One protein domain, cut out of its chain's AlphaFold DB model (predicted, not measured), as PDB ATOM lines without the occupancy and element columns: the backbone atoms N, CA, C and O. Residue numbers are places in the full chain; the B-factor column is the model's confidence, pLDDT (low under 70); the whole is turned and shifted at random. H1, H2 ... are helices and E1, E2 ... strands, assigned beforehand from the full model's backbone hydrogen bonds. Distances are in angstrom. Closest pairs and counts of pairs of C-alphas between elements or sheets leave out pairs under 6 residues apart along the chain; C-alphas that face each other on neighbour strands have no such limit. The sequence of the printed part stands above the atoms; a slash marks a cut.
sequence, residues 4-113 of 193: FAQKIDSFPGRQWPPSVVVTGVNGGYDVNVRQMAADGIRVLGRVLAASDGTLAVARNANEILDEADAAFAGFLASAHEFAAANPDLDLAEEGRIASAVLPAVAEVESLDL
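AT A GLANCE: This is residues 4 to 113 of the 193 residues of an uncharacterized protein of Actinobacteria bacterium (UniProt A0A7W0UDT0). With little regular structure, the model is built along one long helix, H2; a small three-stranded sheet lies beyond its first end, short helix H1 lies near its side, and the loop of residues 86 to 109 folds back to the sheet. The printed part has 110 residues, 43 in named elements, ordered H1, E1, E2, H2, E3, class mixed; the sheet, E1 E2 E3, is antiparallel. It is loose, radius of gyration of the C-alphas 17.8 A, spanning 60 by 37 by 24 A.

HOW THE PARTS SIT: H1, residues 33 to 38, is close but not clearly touching H2, residues 61 to 85; their closest C-alphas, Val 33 and Leu 65, are 7.7 A apart. They run opposite ways at a steep tilt of 58 degrees. E1, residues 47 to 51, and E2, residues 54 to 57, form a hairpin, antiparallel at 159 degrees; N 48 and O 56, 2.8 A apart, are within hydrogen-bond range. E3, residues 110 to 112, is antiparallel to E2, with N 55 and O 111 at 2.8 A. Neither helix is on the sheet; in both, every O i to N i+4 pair is within hydrogen-bond range.

IN THESE COORDINATES: H1 begins at C-alpha 33 (2.065, 37.095, 80.316). E1 is 11.6 A long, H2 36.2 A. E3 ends at C-alpha 112 (18.627, 38.171, 94.955).

THE WHOLE: The farthest C-alphas, Asp 52 and Asp 88, are 60.6 A apart. The printed part has no cut; the link H2 to E3 is long. Residues 95 to 100 have pLDDT under 70.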
ATOM      1  N   PHE A   4      -5.592  51.016  64.123       84.06
ATOM      2  CA  PHE A   4      -4.356  51.425  63.442       84.06
ATOM      3  C   PHE A   4      -4.431  52.822  62.810       84.06
ATOM      4  O   PHE A   4      -3.399  53.462  62.614       84.06
ATOM      5  N   ALA A   5      -5.633  53.290  62.469       86.56
ATOM      6  CA  ALA A   5      -5.867  54.627  61.934       86.56
ATOM      7  C   ALA A   5      -6.090  55.683  63.029       86.56
ATOM      8  O   ALA A   5      -6.208  56.868  62.708       86.56
ATOM      9  N   GLN A   6      -6.146  55.277  64.303       88.56
ATOM     10  CA  GLN A   6      -6.306  56.199  65.418       88.56
ATOM     11  C   GLN A   6      -5.141  57.182  65.438       88.56
ATOM     12  O   GLN A   6      -3.978  56.799  65.288       88.56
ATOM     13  N   LYS A   7      -5.471  58.464  65.594       91.69
ATOM     14  CA  LYS A   7      -4.488  59.541  65.610       91.69
ATOM     15  C   LYS A   7      -3.953  59.750  67.013       91.69
ATOM     16  O   LYS A   7      -4.683  59.608  67.988       91.69
ATOM     17  N   ILE A   8      -2.703  60.187  67.104       90.50
ATOM     18  CA  ILE A   8      -2.103  60.586  68.382       90.50
ATOM     19  C   ILE A   8      -2.859  61.746  69.056       90.50
ATOM     20  O   ILE A   8      -2.891  61.853  70.276       90.50
ATOM     21  N   ASP A   9      -3.548  62.573  68.267       90.50
ATOM     22  CA  ASP A   9      -4.390  63.670  68.763       90.50
ATOM     23  C   ASP A   9      -5.596  63.177  69.586       90.50
ATOM     24  O   ASP A   9      -6.209  63.959  70.306       90.50
ATOM     25  N   SER A  10      -5.943  61.889  69.493       89.06
ATOM     26  CA  SER A  10      -7.010  61.278  70.289       89.06
ATOM     27  C   SER A  10      -6.591  60.962  71.731       89.06
ATOM     28  O   SER A  10      -7.447  60.560  72.515       89.06
ATOM     29  N   PHE A  11      -5.314  61.139  72.092       85.62
ATOM     30  CA  PHE A  11      -4.805  60.859  73.436       85.62
ATOM     31  C   PHE A  11      -4.484  62.144  74.213       85.62
ATOM     32  O   PHE A  11      -3.829  63.046  73.672       85.62
ATOM     33  N   PRO A  12      -4.883  62.235  75.497       84.81
ATOM     34  CA  PRO A  12      -4.528  63.358  76.358       84.81
ATOM     35  C   PRO A  12      -3.017  63.594  76.387       84.81
ATOM     36  O   PRO A  12      -2.227  62.663  76.520       84.81
ATOM     37  N   GLY A  13      -2.604  64.852  76.216       81.31
ATOM     38  CA  GLY A  13      -1.187  65.223  76.236       81.31
ATOM     39  C   GLY A  13      -0.328  64.547  75.160       81.31
ATOM     40  O   GLY A  13       0.894  64.607  75.264       81.31
ATOM     41  N   ARG A  14      -0.936  63.915  74.138       79.12
ATOM     42  CA  ARG A  14      -0.243  63.097  73.126       79.12
ATOM     43  C   ARG A  14       0.581  61.961  73.748       79.12
ATOM     44  O   ARG A  14       1.615  61.577  73.201       79.12
ATOM     45  N   GLN A  15       0.144  61.444  74.895       79.31
ATOM     46  CA  GLN A  15       0.746  60.277  75.525       79.31
ATOM     47  C   GLN A  15       0.220  59.009  74.854       79.31
ATOM     48  O   GLN A  15      -0.986  58.805  74.750       79.31
ATOM     49  N   TRP A  16       1.125  58.161  74.377       82.12
ATOM     50  CA  TRP A  16       0.748  56.911  73.721       82.12
ATOM     51  C   TRP A  16       0.139  55.931  74.727       82.12
ATOM     52  O   TRP A  16       0.611  55.874  75.866       82.12
ATOM     53  N   PRO A  17      -0.866  55.140  74.321       78.94
ATOM     54  CA  PRO A  17      -1.344  54.035  75.139       78.94
ATOM     55  C   PRO A  17      -0.253  52.955  75.278       78.94
ATOM     56  O   PRO A  17       0.689  52.929  74.473       78.94
ATOM     57  N   PRO A  18      -0.382  52.039  76.256       79.75
ATOM     58  CA  PRO A  18       0.476  50.863  76.354       79.75
ATOM     59  C   PRO A  18       0.546  50.096  75.030       79.75
ATOM     60  O   PRO A  18      -0.442  49.982  74.299       79.75
ATOM     61  N   SER A  19       1.731  49.581  74.700       80.88
ATOM     62  CA  SER A  19       1.913  48.779  73.492       80.88
ATOM     63  C   SER A  19       1.200  47.442  73.627       80.88
ATOM     64  O   SER A  19       1.328  46.752  74.636       80.88
ATOM     65  N   VAL A  20       0.495  47.056  72.570       83.31
ATOM     66  CA  VAL A  20      -0.135  45.745  72.477       83.31
ATOM     67  C   VAL A  20       0.871  44.746  71.912       83.31
ATOM     68  O   VAL A  20       1.503  45.009  70.887       83.31
ATOM     69  N   VAL A  21       1.023  43.600  72.575       80.94
ATOM     70  CA  VAL A  21       1.870  42.506  72.089       80.94
ATOM     71  C   VAL A  21       1.108  41.740  71.013       80.94
ATOM     72  O   VAL A  21       0.026  41.219  71.257       80.94
ATOM     73  N   VAL A  22       1.683  41.670  69.815       79.75
ATOM     74  CA  VAL A  22       1.134  40.919  68.680       79.75
ATOM     75  C   VAL A  22       2.258  40.078  68.087       79.75
ATOM     76  O   VAL A  22       3.386  40.555  67.956       79.75
ATOM     77  N   THR A  23       1.967  38.837  67.702       81.69
ATOM     78  CA  THR A  23       2.916  37.974  66.987       81.69
ATOM     79  C   THR A  23       2.312  37.470  65.683       81.69
ATOM     80  O   THR A  23       1.154  37.071  65.627       81.69
ATOM     81  N   GLY A  24       3.122  37.494  64.624       78.69
ATOM     82  CA  GLY A  24       2.827  36.848  63.340       78.69
ATOM     83  C   GLY A  24       3.677  35.600  63.089       78.69
ATOM     84  O   GLY A  24       3.633  35.032  62.000       78.69
ATOM     85  N   VAL A  25       4.491  35.180  64.064       83.75
ATOM     86  CA  VAL A  25       5.360  34.003  63.929       83.75
ATOM     87  C   VAL A  25       4.492  32.749  63.825       83.75
ATOM     88  O   VAL A  25       3.549  32.587  64.596       83.75
ATOM     89  N   ASN A  26       4.810  31.859  62.880       83.06
ATOM     90  CA  ASN A  26       4.108  30.586  62.658       83.06
ATOM     91  C   ASN A  26       2.582  30.716  62.457       83.06
ATOM     92  O   ASN A  26       1.833  29.837  62.865       83.06
ATOM     93  N   GLY A  27       2.123  31.801  61.823       78.19
ATOM     94  CA  GLY A  27       0.691  32.053  61.603       78.19
ATOM     95  C   GLY A  27       0.005  32.833  62.729       78.19
ATOM     96  O   GLY A  27      -1.180  33.122  62.613       78.19
ATOM     97  N   GLY A  28       0.758  33.234  63.759       80.06
ATOM     98  CA  GLY A  28       0.254  33.980  64.908       80.06
ATOM     99  C   GLY A  28      -0.274  33.066  66.012       80.06
ATOM    100  O   GLY A  28      -0.792  31.981  65.764       80.06
ATOM    101  N   TYR A  29      -0.084  33.496  67.254       78.94
ATOM    102  CA  TYR A  29      -0.568  32.824  68.456       78.94
ATOM    103  C   TYR A  29      -0.672  33.839  69.595       78.94
ATOM    104  O   TYR A  29      -0.038  34.891  69.551       78.94
ATOM    105  N   ASP A  30      -1.436  33.531  70.633       80.62
ATOM    106  CA  ASP A  30      -1.576  34.448  71.758       80.62
ATOM    107  C   ASP A  30      -0.354  34.406  72.673       80.62
ATOM    108  O   ASP A  30       0.109  33.346  73.102       80.62
ATOM    109  N   VAL A  31       0.148  35.589  73.014       84.94
ATOM    110  CA  VAL A  31       1.185  35.772  74.028       84.94
ATOM    111  C   VAL A  31       0.532  36.417  75.240       84.94
ATOM    112  O   VAL A  31       0.306  37.623  75.260       84.94
ATOM    113  N   ASN A  32       0.230  35.610  76.257       87.56
ATOM    114  CA  ASN A  32      -0.359  36.082  77.505       87.56
ATOM    115  C   ASN A  32       0.648  35.939  78.657       87.56
ATOM    116  O   ASN A  32       1.055  34.833  79.014       87.56
ATOM    117  N   VAL A  33       1.043  37.065  79.256       90.94
ATOM    118  CA  VAL A  33       2.065  37.095  80.316       90.94
ATOM    119  C   VAL A  33       1.577  36.435  81.613       90.94
ATOM    120  O   VAL A  33       2.370  35.833  82.335       90.94
ATOM    121  N   ARG A  34       0.271  36.463  81.904       91.75
ATOM    122  CA  ARG A  34      -0.298  35.722  83.042       91.75
ATOM    123  C   ARG A  34      -0.297  34.221  82.794       91.75
ATOM    124  O   ARG A  34      -0.058  33.460  83.726       91.75
ATOM    125  N   GLN A  35      -0.512  33.792  81.549       90.81
ATOM    126  CA  GLN A  35      -0.418  32.376  81.195       90.81
ATOM    127  C   GLN A  35       1.026  31.904  81.341       90.81
ATOM    128  O   GLN A  35       1.275  30.908  82.005       90.81
ATOM    129  N   MET A  36       1.986  32.689  80.846       92.06
ATOM    130  CA  MET A  36       3.413  32.455  81.086       92.06
ATOM    131  C   MET A  36       3.727  32.312  82.580       92.06
ATOM    132  O   MET A  36       4.502  31.436  82.964       92.06
ATOM    133  N   ALA A  37       3.103  33.134  83.431       93.69
ATOM    134  CA  ALA A  37       3.259  33.021  84.875       93.69
ATOM    135  C   ALA A  37       2.695  31.715  85.447       93.69
ATOM    136  O   ALA A  37       3.356  31.060  86.254       93.69
ATOM    137  N   ALA A  38       1.503  31.309  85.000       91.31
ATOM    138  CA  ALA A  38       0.908  30.021  85.350       91.31
ATOM    139  C   ALA A  38       1.763  28.833  84.869       91.31
ATOM    140  O   ALA A  38       1.833  27.811  85.551       91.31
ATOM    141  N   ASP A  39       2.472  29.002  83.751       92.81
ATOM    142  CA  ASP A  39       3.383  28.014  83.169       92.81
ATOM    143  C   ASP A  39       4.771  27.997  83.847       92.81
ATOM    144  O   ASP A  39       5.651  27.225  83.461       92.81
ATOM    145  N   GLY A  40       4.978  28.818  84.883       93.06
ATOM    146  CA  GLY A  40       6.173  28.803  85.731       93.06
ATOM    147  C   GLY A  40       7.162  29.947  85.501       93.06
ATOM    148  O   GLY A  40       8.214  29.971  86.144       93.06
ATOM    149  N   ILE A  41       6.854  30.916  84.632       94.81
ATOM    150  CA  ILE A  41       7.668  32.131  84.497       94.81
ATOM    151  C   ILE A  41       7.408  33.051  85.692       94.81
ATOM    152  O   ILE A  41       6.280  33.420  86.005       94.81
ATOM    153  N   ARG A  42       8.469  33.495  86.363       94.25
ATOM    154  CA  ARG A  42       8.325  34.499  87.417       94.25
ATOM    155  C   ARG A  42       8.221  35.890  86.802       94.25
ATOM    156  O   ARG A  42       9.209  36.428  86.308       94.25
ATOM    157  N   VAL A  43       7.029  36.472  86.864       95.75
ATOM    158  CA  VAL A  43       6.783  37.858  86.454       95.75
ATOM    159  C   VAL A  43       7.112  38.791  87.615       95.75
ATOM    160  O   VAL A  43       6.753  38.527  88.761       95.75
ATOM    161  N   LEU A  44       7.820  39.875  87.319       96.50
ATOM    162  CA  LEU A  44       8.218  40.894  88.286       96.50
ATOM    163  C   LEU A  44       7.609  42.236  87.887       96.50
ATOM    164  O   LEU A  44       7.324  42.468  86.713       96.50
ATOM    165  N   GLY A  45       7.437  43.122  88.868       96.31
ATOM    166  CA  GLY A  45       7.098  44.514  88.599       96.31
ATOM    167  C   GLY A  45       8.295  45.292  88.055       96.31
ATOM    168  O   GLY A  45       9.331  44.732  87.676       96.31
ATOM    169  N   ARG A  46       8.180  46.619  88.039       96.56
ATOM    170  CA  ARG A  46       9.251  47.489  87.540       96.56
ATOM    171  C   ARG A  46      10.522  47.325  88.381       96.56
ATOM    172  O   ARG A  46      10.495  47.542  89.589       96.56
ATOM    173  N   VAL A  47      11.651  47.021  87.740       96.69
ATOM    174  CA  VAL A  47      12.969  47.087  88.390       96.69
ATOM    175  C   VAL A  47      13.314  48.554  88.654       96.69
ATOM    176  O   VAL A  47      13.317  49.375  87.737       96.69
ATOM    177  N   LEU A  48      13.564  48.884  89.919       97.69
ATOM    178  CA  LEU A  48      13.816  50.247  90.392       97.69
ATOM    179  C   LEU A  48      15.308  50.545  90.521       97.69
ATOM    180  O   LEU A  48      15.756  51.643  90.207       97.69
ATOM    181  N   ALA A  49      16.066  49.567  91.008       97.12
ATOM    182  CA  ALA A  49      17.497  49.680  91.245       97.12
ATOM    183  C   ALA A  49      18.131  48.288  91.332       97.12
ATOM    184  O   ALA A  49      17.441  47.284  91.515       97.12
ATOM    185  N   ALA A  50      19.457  48.245  91.247       96.12
ATOM    186  CA  ALA A  50      20.250  47.055  91.512       96.12
ATOM    187  C   ALA A  50      21.471  47.438  92.358       96.12
ATOM    188  O   ALA A  50      22.171  48.391  92.019       96.12
ATOM    189  N   SER A  51      21.730  46.695  93.435       96.81
ATOM    190  CA  SER A  51      22.949  46.819  94.249       96.81
ATOM    191  C   SER A  51      23.372  45.447  94.746       96.81
ATOM    192  O   SER A  51      22.526  44.646  95.131       96.81
ATOM    193  N   ASP A  52      24.675  45.167  94.715       95.00
ATOM    194  CA  ASP A  52      25.283  43.964  95.307       95.00
ATOM    195  C   ASP A  52      24.656  42.622  94.873       95.00
ATOM    196  O   ASP A  52      24.682  41.632  95.599       95.00
ATOM    197  N   GLY A  53      24.115  42.560  93.650       94.94
ATOM    198  CA  GLY A  53      23.449  41.364  93.118       94.94
ATOM    199  C   GLY A  53      21.988  41.203  93.548       94.94
ATOM    200  O   GLY A  53      21.384  40.177  93.242       94.94
ATOM    201  N   THR A  54      21.399  42.200  94.205       97.38
ATOM    202  CA  THR A  54      19.971  42.263  94.525       97.38
ATOM    203  C   THR A  54      19.282  43.330  93.676       97.38
ATOM    204  O   THR A  54      19.744  44.468  93.590       97.38
ATOM    205  N   LEU A  55      18.158  42.969  93.060       97.50
ATOM    206  CA  LEU A  55      17.248  43.912  92.413       97.50
ATOM    207  C   LEU A  55      16.236  44.430  93.432       97.50
ATOM    208  O   LEU A  55      15.660  43.634  94.170       97.50
ATOM    209  N   ALA A  56      15.982  45.736  93.423       98.19
ATOM    210  CA  ALA A  56      14.800  46.339  94.029       98.19
ATOM    211  C   ALA A  56      13.687  46.404  92.976       98.19
ATOM    212  O   ALA A  56      13.915  46.866  91.854       98.19
ATOM    213  N   VAL A  57      12.493  45.939  93.330       98.19
ATOM    214  CA  VAL A  57      11.361  45.755  92.416       98.19
ATOM    215  C   VAL A  57      10.127  46.442  92.999       98.19
ATOM    216  O   VAL A  57       9.862  46.354  94.193       98.19
ATOM    217  N   ALA A  58       9.371  47.151  92.168       98.12
ATOM    218  CA  ALA A  58       8.090  47.718  92.566       98.12
ATOM    219  C   ALA A  58       7.009  46.627  92.672       98.12
ATOM    220  O   ALA A  58       6.934  45.728  91.834       98.12
ATOM    221  N   ARG A  59       6.119  46.744  93.662       97.75
ATOM    222  CA  ARG A  59       4.918  45.899  93.797       97.75
ATOM    223  C   ARG A  59       3.790  46.392  92.896       97.75
ATOM    224  O   ARG A  59       2.802  46.935  93.372       97.75
ATOM    225  N   ASN A  60       4.009  46.292  91.592       97.38
ATOM    226  CA  ASN A  60       3.072  46.778  90.584       97.38
ATOM    227  C   ASN A  60       2.968  45.845  89.371       97.38
ATOM    228  O   ASN A  60       2.581  46.276  88.287       97.38
ATOM    229  N   ALA A  61       3.343  44.572  89.526       96.62
ATOM    230  CA  ALA A  61       3.281  43.621  88.422       96.62
ATOM    231  C   ALA A  61       1.832  43.424  87.966       96.62
ATOM    232  O   ALA A  61       1.561  43.465  86.773       96.62
ATOM    233  N   ASN A  62       0.895  43.258  88.904       96.50
ATOM    234  CA  ASN A  62      -0.512  43.057  88.556       96.50
ATOM    235  C   ASN A  62      -1.159  44.319  87.989       96.50
ATOM    236  O   ASN A  62      -1.915  44.198  87.038       96.50
ATOM    237  N   GLU A  63      -0.808  45.503  88.497       95.81
ATOM    238  CA  GLU A  63      -1.267  46.787  87.945       95.81
ATOM    239  C   GLU A  63      -0.860  46.933  86.469       95.81
ATOM    240  O   GLU A  63      -1.704  47.178  85.612       95.81
ATOM    241  N   ILE A  64       0.416  46.686  86.150       93.81
ATOM    242  CA  ILE A  64       0.924  46.740  84.769       93.81
ATOM    243  C   ILE A  64       0.231  45.695  83.883       93.81
ATOM    244  O   ILE A  64      -0.074  45.968  82.722       93.81
ATOM    245  N   LEU A  65      -0.004  44.489  84.408       93.06
ATOM    246  CA  LEU A  65      -0.692  43.435  83.667       93.06
ATOM    247  C   LEU A  65      -2.169  43.774  83.431       93.06
ATOM    248  O   LEU A  65      -2.656  43.528  82.335       93.06
ATOM    249  N   ASP A  66      -2.864  44.368  84.401       92.62
ATOM    250  CA  ASP A  66      -4.251  44.823  84.244       92.62
ATOM    251  C   ASP A  66      -4.352  45.903  83.152       92.62
ATOM    252  O   ASP A  66      -5.242  45.847  82.300       92.62
ATOM    253  N   GLU A  67      -3.414  46.858  83.121       91.19
ATOM    254  CA  GLU A  67      -3.336  47.871  82.061       91.19
ATOM    255  C   GLU A  67      -3.070  47.251  80.680       91.19
ATOM    256  O   GLU A  67      -3.699  47.639  79.691       91.19
ATOM    257  N   ALA A  68      -2.157  46.278  80.600       89.62
ATOM    258  CA  ALA A  68      -1.840  45.574  79.360       89.62
ATOM    259  C   ALA A  68      -3.027  44.738  78.851       89.62
ATOM    260  O   ALA A  68      -3.341  44.784  77.658       89.62
ATOM    261  N   ASP A  69      -3.716  44.026  79.746       88.88
ATOM    262  CA  ASP A  69      -4.902  43.227  79.429       88.88
ATOM    263  C   ASP A  69      -6.043  44.126  78.923       88.88
ATOM    264  O   ASP A  69      -6.683  43.820  77.912       88.88
ATOM    265  N   ALA A  70      -6.261  45.280  79.563       88.56
ATOM    266  CA  ALA A  70      -7.247  46.263  79.122       88.56
ATOM    267  C   ALA A  70      -6.904  46.860  77.745       88.56
ATOM    268  O   ALA A  70      -7.787  46.999  76.893       88.56
ATOM    269  N   ALA A  71      -5.629  47.181  77.495       87.12
ATOM    270  CA  ALA A  71      -5.172  47.681  76.200       87.12
ATOM    271  C   ALA A  71      -5.347  46.634  75.084       87.12
ATOM    272  O   ALA A  71      -5.818  46.970  73.994       87.12
ATOM    273  N   PHE A  72      -5.028  45.364  75.357       87.06
ATOM    274  CA  PHE A  72      -5.236  44.262  74.417       87.06
ATOM    275  C   PHE A  72      -6.724  44.040  74.119       87.06
ATOM    276  O   PHE A  72      -7.113  43.981  72.952       87.06
ATOM    277  N   ALA A  73      -7.576  44.010  75.150       87.12
ATOM    278  CA  ALA A  73      -9.023  43.888  74.982       87.12
ATOM    279  C   ALA A  73      -9.609  45.044  74.150       87.12
ATOM    280  O   ALA A  73     -10.419  44.812  73.252       87.12
ATOM    281  N   GLY A  74      -9.163  46.280  74.394       86.56
ATOM    282  CA  GLY A  74      -9.561  47.442  73.596       86.56
ATOM    283  C   GLY A  74      -9.108  47.352  72.135       86.56
ATOM    284  O   GLY A  74      -9.853  47.722  71.225       86.56
ATOM    285  N   PHE A  75      -7.912  46.817  71.886       86.31
ATOM    286  CA  PHE A  75      -7.415  46.586  70.531       86.31
ATOM    287  C   PHE A  75      -8.240  45.533  69.777       86.31
ATOM    288  O   PHE A  75      -8.618  45.782  68.630       86.31
ATOM    289  N   LEU A  76      -8.584  44.412  70.424       86.62
ATOM    290  CA  LEU A  76      -9.474  43.395  69.849       86.62
ATOM    291  C   LEU A  76     -10.861  43.966  69.542       86.62
ATOM    292  O   LEU A  76     -11.354  43.803  68.427       86.62
ATOM    293  N   ALA A  77     -11.449  44.719  70.477       87.88
ATOM    294  CA  ALA A  77     -12.739  45.372  70.261       87.88
ATOM    295  C   ALA A  77     -12.710  46.297  69.032       87.88
ATOM    296  O   ALA A  77     -13.605  46.247  68.192       87.88
ATOM    297  N   SER A  78     -11.639  47.079  68.858       87.38
ATOM    298  CA  SER A  78     -11.475  47.937  67.679       87.38
ATOM    299  C   SER A  78     -11.329  47.147  66.370       87.38
ATOM    300  O   SER A  78     -11.783  47.598  65.312       87.38
ATOM    301  N   ALA A  79     -10.702  45.968  66.412       87.06
ATOM    302  CA  ALA A  79     -10.630  45.072  65.262       87.06
ATOM    303  C   ALA A  79     -12.014  44.501  64.910       87.06
ATOM    304  O   ALA A  79     -12.391  44.518  63.736       87.06
ATOM    305  N   HIS A  80     -12.796  44.078  65.907       87.69
ATOM    306  CA  HIS A  80     -14.167  43.588  65.722       87.69
ATOM    307  C   HIS A  80     -15.105  44.663  65.179       87.69
ATOM    308  O   HIS A  80     -15.841  44.408  64.231       87.69
ATOM    309  N   GLU A  81     -15.045  45.882  65.718       90.44
ATOM    310  CA  GLU A  81     -15.800  47.029  65.203       90.44
ATOM    311  C   GLU A  81     -15.455  47.313  63.738       90.44
ATOM    312  O   GLU A  81     -16.340  47.556  62.915       90.44
ATOM    313  N   PHE A  82     -14.167  47.249  63.386       89.50
ATOM    314  CA  PHE A  82     -13.733  47.424  62.007       89.50
ATOM    315  C   PHE A  82     -14.259  46.309  61.096       89.50
ATOM    316  O   PHE A  82     -14.755  46.617  60.015       89.50
ATOM    317  N   ALA A  83     -14.190  45.046  61.518       89.56
ATOM    318  CA  ALA A  83     -14.731  43.920  60.758       89.56
ATOM    319  C   ALA A  83     -16.249  44.061  60.544       89.56
ATOM    320  O   ALA A  83     -16.725  43.978  59.415       89.56
ATOM    321  N   ALA A  84     -16.999  44.383  61.602       90.06
ATOM    322  CA  ALA A  84     -18.445  44.587  61.539       90.06
ATOM    323  C   ALA A  84     -18.846  45.748  60.610       90.06
ATOM    324  O   ALA A  84     -19.852  45.665  59.908       90.06
ATOM    325  N   ALA A  85     -18.053  46.822  60.578       92.00
ATOM    326  CA  ALA A  85     -18.276  47.960  59.688       92.00
ATOM    327  C   ALA A  85     -17.877  47.696  58.221       92.00
ATOM    328  O   ALA A  85     -18.174  48.521  57.360       92.00
ATOM    329  N   ASN A  86     -17.185  46.589  57.931       92.19
ATOM    330  CA  ASN A  86     -16.671  46.257  56.601       92.19
ATOM    331  C   ASN A  86     -16.991  44.789  56.242       92.19
ATOM    332  O   ASN A  86     -16.066  43.996  56.060       92.19
ATOM    333  N   PRO A  87     -18.283  44.418  56.121       90.38
ATOM    334  CA  PRO A  87     -18.708  43.028  55.912       90.38
ATOM    335  C   PRO A  87     -18.272  42.442  54.560       90.38
ATOM    336  O   PRO A  87     -18.280  41.227  54.394       90.38
ATOM    337  N   ASP A  88     -17.891  43.294  53.606       94.00
ATOM    338  CA  ASP A  88     -17.434  42.886  52.274       94.00
ATOM    339  C   ASP A  88     -15.955  42.458  52.246       94.00
ATOM    340  O   ASP A  88     -15.459  42.006  51.212       94.00
ATOM    341  N   LEU A  89     -15.217  42.630  53.351       90.00
ATOM    342  CA  LEU A  89     -13.838  42.156  53.451       90.00
ATOM    343  C   LEU A  89     -13.812  40.640  53.666       90.00
ATOM    344  O   LEU A  89     -14.463  40.122  54.570       90.00
ATOM    345  N   ASP A  90     -12.989  39.950  52.878       89.00
ATOM    346  CA  ASP A  90     -12.668  38.538  53.087       89.00
ATOM    347  C   ASP A  90     -11.743  38.403  54.306       89.00
ATOM    348  O   ASP A  90     -10.521  38.556  54.217       89.00
ATOM    349  N   LEU A  91     -12.355  38.231  55.478       85.12
ATOM    350  CA  LEU A  91     -11.672  38.051  56.754       85.12
ATOM    351  C   LEU A  91     -11.788  36.589  57.182       85.12
ATOM    352  O   LEU A  91     -12.865  35.998  57.132       85.12
ATOM    353  N   ALA A  92     -10.674  36.017  57.641       80.75
ATOM    354  CA  ALA A  92     -10.681  34.683  58.223       80.75
ATOM    355  C   ALA A  92     -11.595  34.636  59.458       80.75
ATOM    356  O   ALA A  92     -11.655  35.601  60.224       80.75
ATOM    357  N   GLU A  93     -12.275  33.505  59.666       75.94
ATOM    358  CA  GLU A  93     -13.054  33.306  60.886       75.94
ATOM    359  C   GLU A  93     -12.147  33.367  62.115       75.94
ATOM    360  O   GLU A  93     -11.083  32.743  62.174       75.94
ATOM    361  N   GLU A  94     -12.592  34.118  63.116       74.69
ATOM    362  CA  GLU A  94     -11.889  34.215  64.382       74.69
ATOM    363  C   GLU A  94     -12.053  32.907  65.166       74.69
ATOM    364  O   GLU A  94     -13.163  32.466  65.482       74.69
ATOM    365  N   GLY A  95     -10.929  32.274  65.503       67.44
ATOM    366  CA  GLY A  95     -10.931  31.148  66.427       67.44
ATOM    367  C   GLY A  95     -11.427  31.605  67.800       67.44
ATOM    368  O   GLY A  95     -10.945  32.595  68.342       67.44
ATOM    369  N   ARG A  96     -12.375  30.875  68.399       58.06
ATOM    370  CA  ARG A  96     -12.790  31.145  69.782       58.06
ATOM    371  C   ARG A  96     -11.655  30.802  70.737       58.06
ATOM    372  O   ARG A  96     -11.471  29.636  71.084       58.06
ATOM    373  N   ILE A  97     -10.946  31.816  71.207       60.50
ATOM    374  CA  ILE A  97     -10.043  31.677  72.343       60.50
ATOM    375  C   ILE A  97     -10.881  31.940  73.589       60.50
ATOM    376  O   ILE A  97     -11.430  33.026  73.779       60.50
ATOM    377  N   ALA A  98     -11.071  30.910  74.413       56.88
ATOM    378  CA  ALA A  98     -11.746  31.088  75.686       56.88
ATOM    379  C   ALA A  98     -10.887  32.021  76.547       56.88
ATOM    380  O   ALA A  98      -9.772  31.660  76.921       56.88
ATOM    381  N   SER A  99     -11.403  33.213  76.857       61.03
ATOM    382  CA  SER A  99     -10.779  34.096  77.839       61.03
ATOM    383  C   SER A  99     -10.914  33.440  79.211       61.03
ATOM    384  O   SER A  99     -11.957  33.514  79.864       61.03
ATOM    385  N   ALA A 100      -9.888  32.691  79.608       68.25
ATOM    386  CA  ALA A 100      -9.772  32.212  80.970       68.25
ATOM    387  C   ALA A 100      -9.380  33.402  81.847       68.25
ATOM    388  O   ALA A 100      -8.418  34.110  81.552       68.25
ATOM    389  N   VAL A 101     -10.110  33.615  82.943       78.62
ATOM    390  CA  VAL A 101      -9.669  34.555  83.976       78.62
ATOM    391  C   VAL A 101      -8.420  33.960  84.617       78.62
ATOM    392  O   VAL A 101      -8.501  32.975  85.352       78.62
ATOM    393  N   LEU A 102      -7.261  34.531  84.298       84.88
ATOM    394  CA  LEU A 102      -5.987  34.100  84.855       84.88
ATOM    395  C   LEU A 102      -5.752  34.784  86.209       84.88
ATOM    396  O   LEU A 102      -6.090  35.960  86.369       84.88
ATOM    397  N   PRO A 103      -5.205  34.067  87.204       88.12
ATOM    398  CA  PRO A 103      -5.003  34.617  88.537       88.12
ATOM    399  C   PRO A 103      -3.959  35.743  88.548       88.12
ATOM    400  O   PRO A 103      -3.139  35.893  87.638       88.12
ATOM    401  N   ALA A 104      -3.972  36.518  89.632       94.00
ATOM    402  CA  ALA A 104      -2.916  37.474  89.933       94.00
ATOM    403  C   ALA A 104      -1.559  36.767  90.096       94.00
ATOM    404  O   ALA A 104      -1.481  35.650  90.616       94.00
ATOM    405  N   VAL A 105      -0.486  37.440  89.684       95.94
ATOM    406  CA  VAL A 105       0.887  36.955  89.864       95.94
ATOM    407  C   VAL A 105       1.404  37.329  91.252       95.94
ATOM    408  O   VAL A 105       1.017  38.353  91.820       95.94
ATOM    409  N   ALA A 106       2.295  36.507  91.807       94.88
ATOM    410  CA  ALA A 106       2.951  36.824  93.070       94.88
ATOM    411  C   ALA A 106       3.912  38.011  92.898       94.88
ATOM    412  O   ALA A 106       4.782  37.992  92.029       94.88
ATOM    413  N   GLU A 107       3.788  39.019  93.757       96.56
ATOM    414  CA  GLU A 107       4.642  40.209  93.727       96.56
ATOM    415  C   GLU A 107       5.735  40.151  94.786       96.56
ATOM    416  O   GLU A 107       5.510  39.719  95.918       96.56
ATOM    417  N   VAL A 108       6.918  40.646  94.425       96.06
ATOM    418  CA  VAL A 108       8.062  40.780  95.327       96.06
ATOM    419  C   VAL A 108       8.662  42.173  95.234       96.06
ATOM    420  O   VAL A 108       8.610  42.808  94.185       96.06
ATOM    421  N   GLU A 109       9.261  42.623  96.331       97.44
ATOM    422  CA  GLU A 109       9.959  43.916  96.413       97.44
ATOM    423  C   GLU A 109      11.454  43.800  96.125       97.44
ATOM    424  O   GLU A 109      12.146  44.794  95.911       97.44
ATOM    425  N   SER A 110      11.974  42.573  96.143       96.94
ATOM    426  CA  SER A 110      13.375  42.311  95.868       96.94
ATOM    427  C   SER A 110      13.603  40.931  95.269       96.94
ATOM    428  O   SER A 110      12.801  40.008  95.446       96.94
ATOM    429  N   LEU A 111      14.718  40.807  94.552       97.06
ATOM    430  CA  LEU A 111      15.191  39.557  93.974       97.06
ATOM    431  C   LEU A 111      16.710  39.468  94.134       97.06
ATOM    432  O   LEU A 111      17.440  40.285  93.577       97.06
ATOM    433  N   ASP A 112      17.196  38.475  94.874       97.38
ATOM    434  CA  ASP A 112      18.627  38.171  94.955       97.38
ATOM    435  C   ASP A 112      19.021  37.280  93.773       97.38
ATOM    436  O   ASP A 112      18.659  36.105  93.713       97.38
ATOM    437  N   LEU A 113      19.783  37.836  92.834       96.62
ATOM    438  CA  LEU A 113      20.150  37.159  91.593       96.62
ATOM    439  C   LEU A 113      20.991  35.902  91.830       96.62
ATOM    440  O   LEU A 113      20.894  34.952  91.058       96.62
TER     441      LEU A 113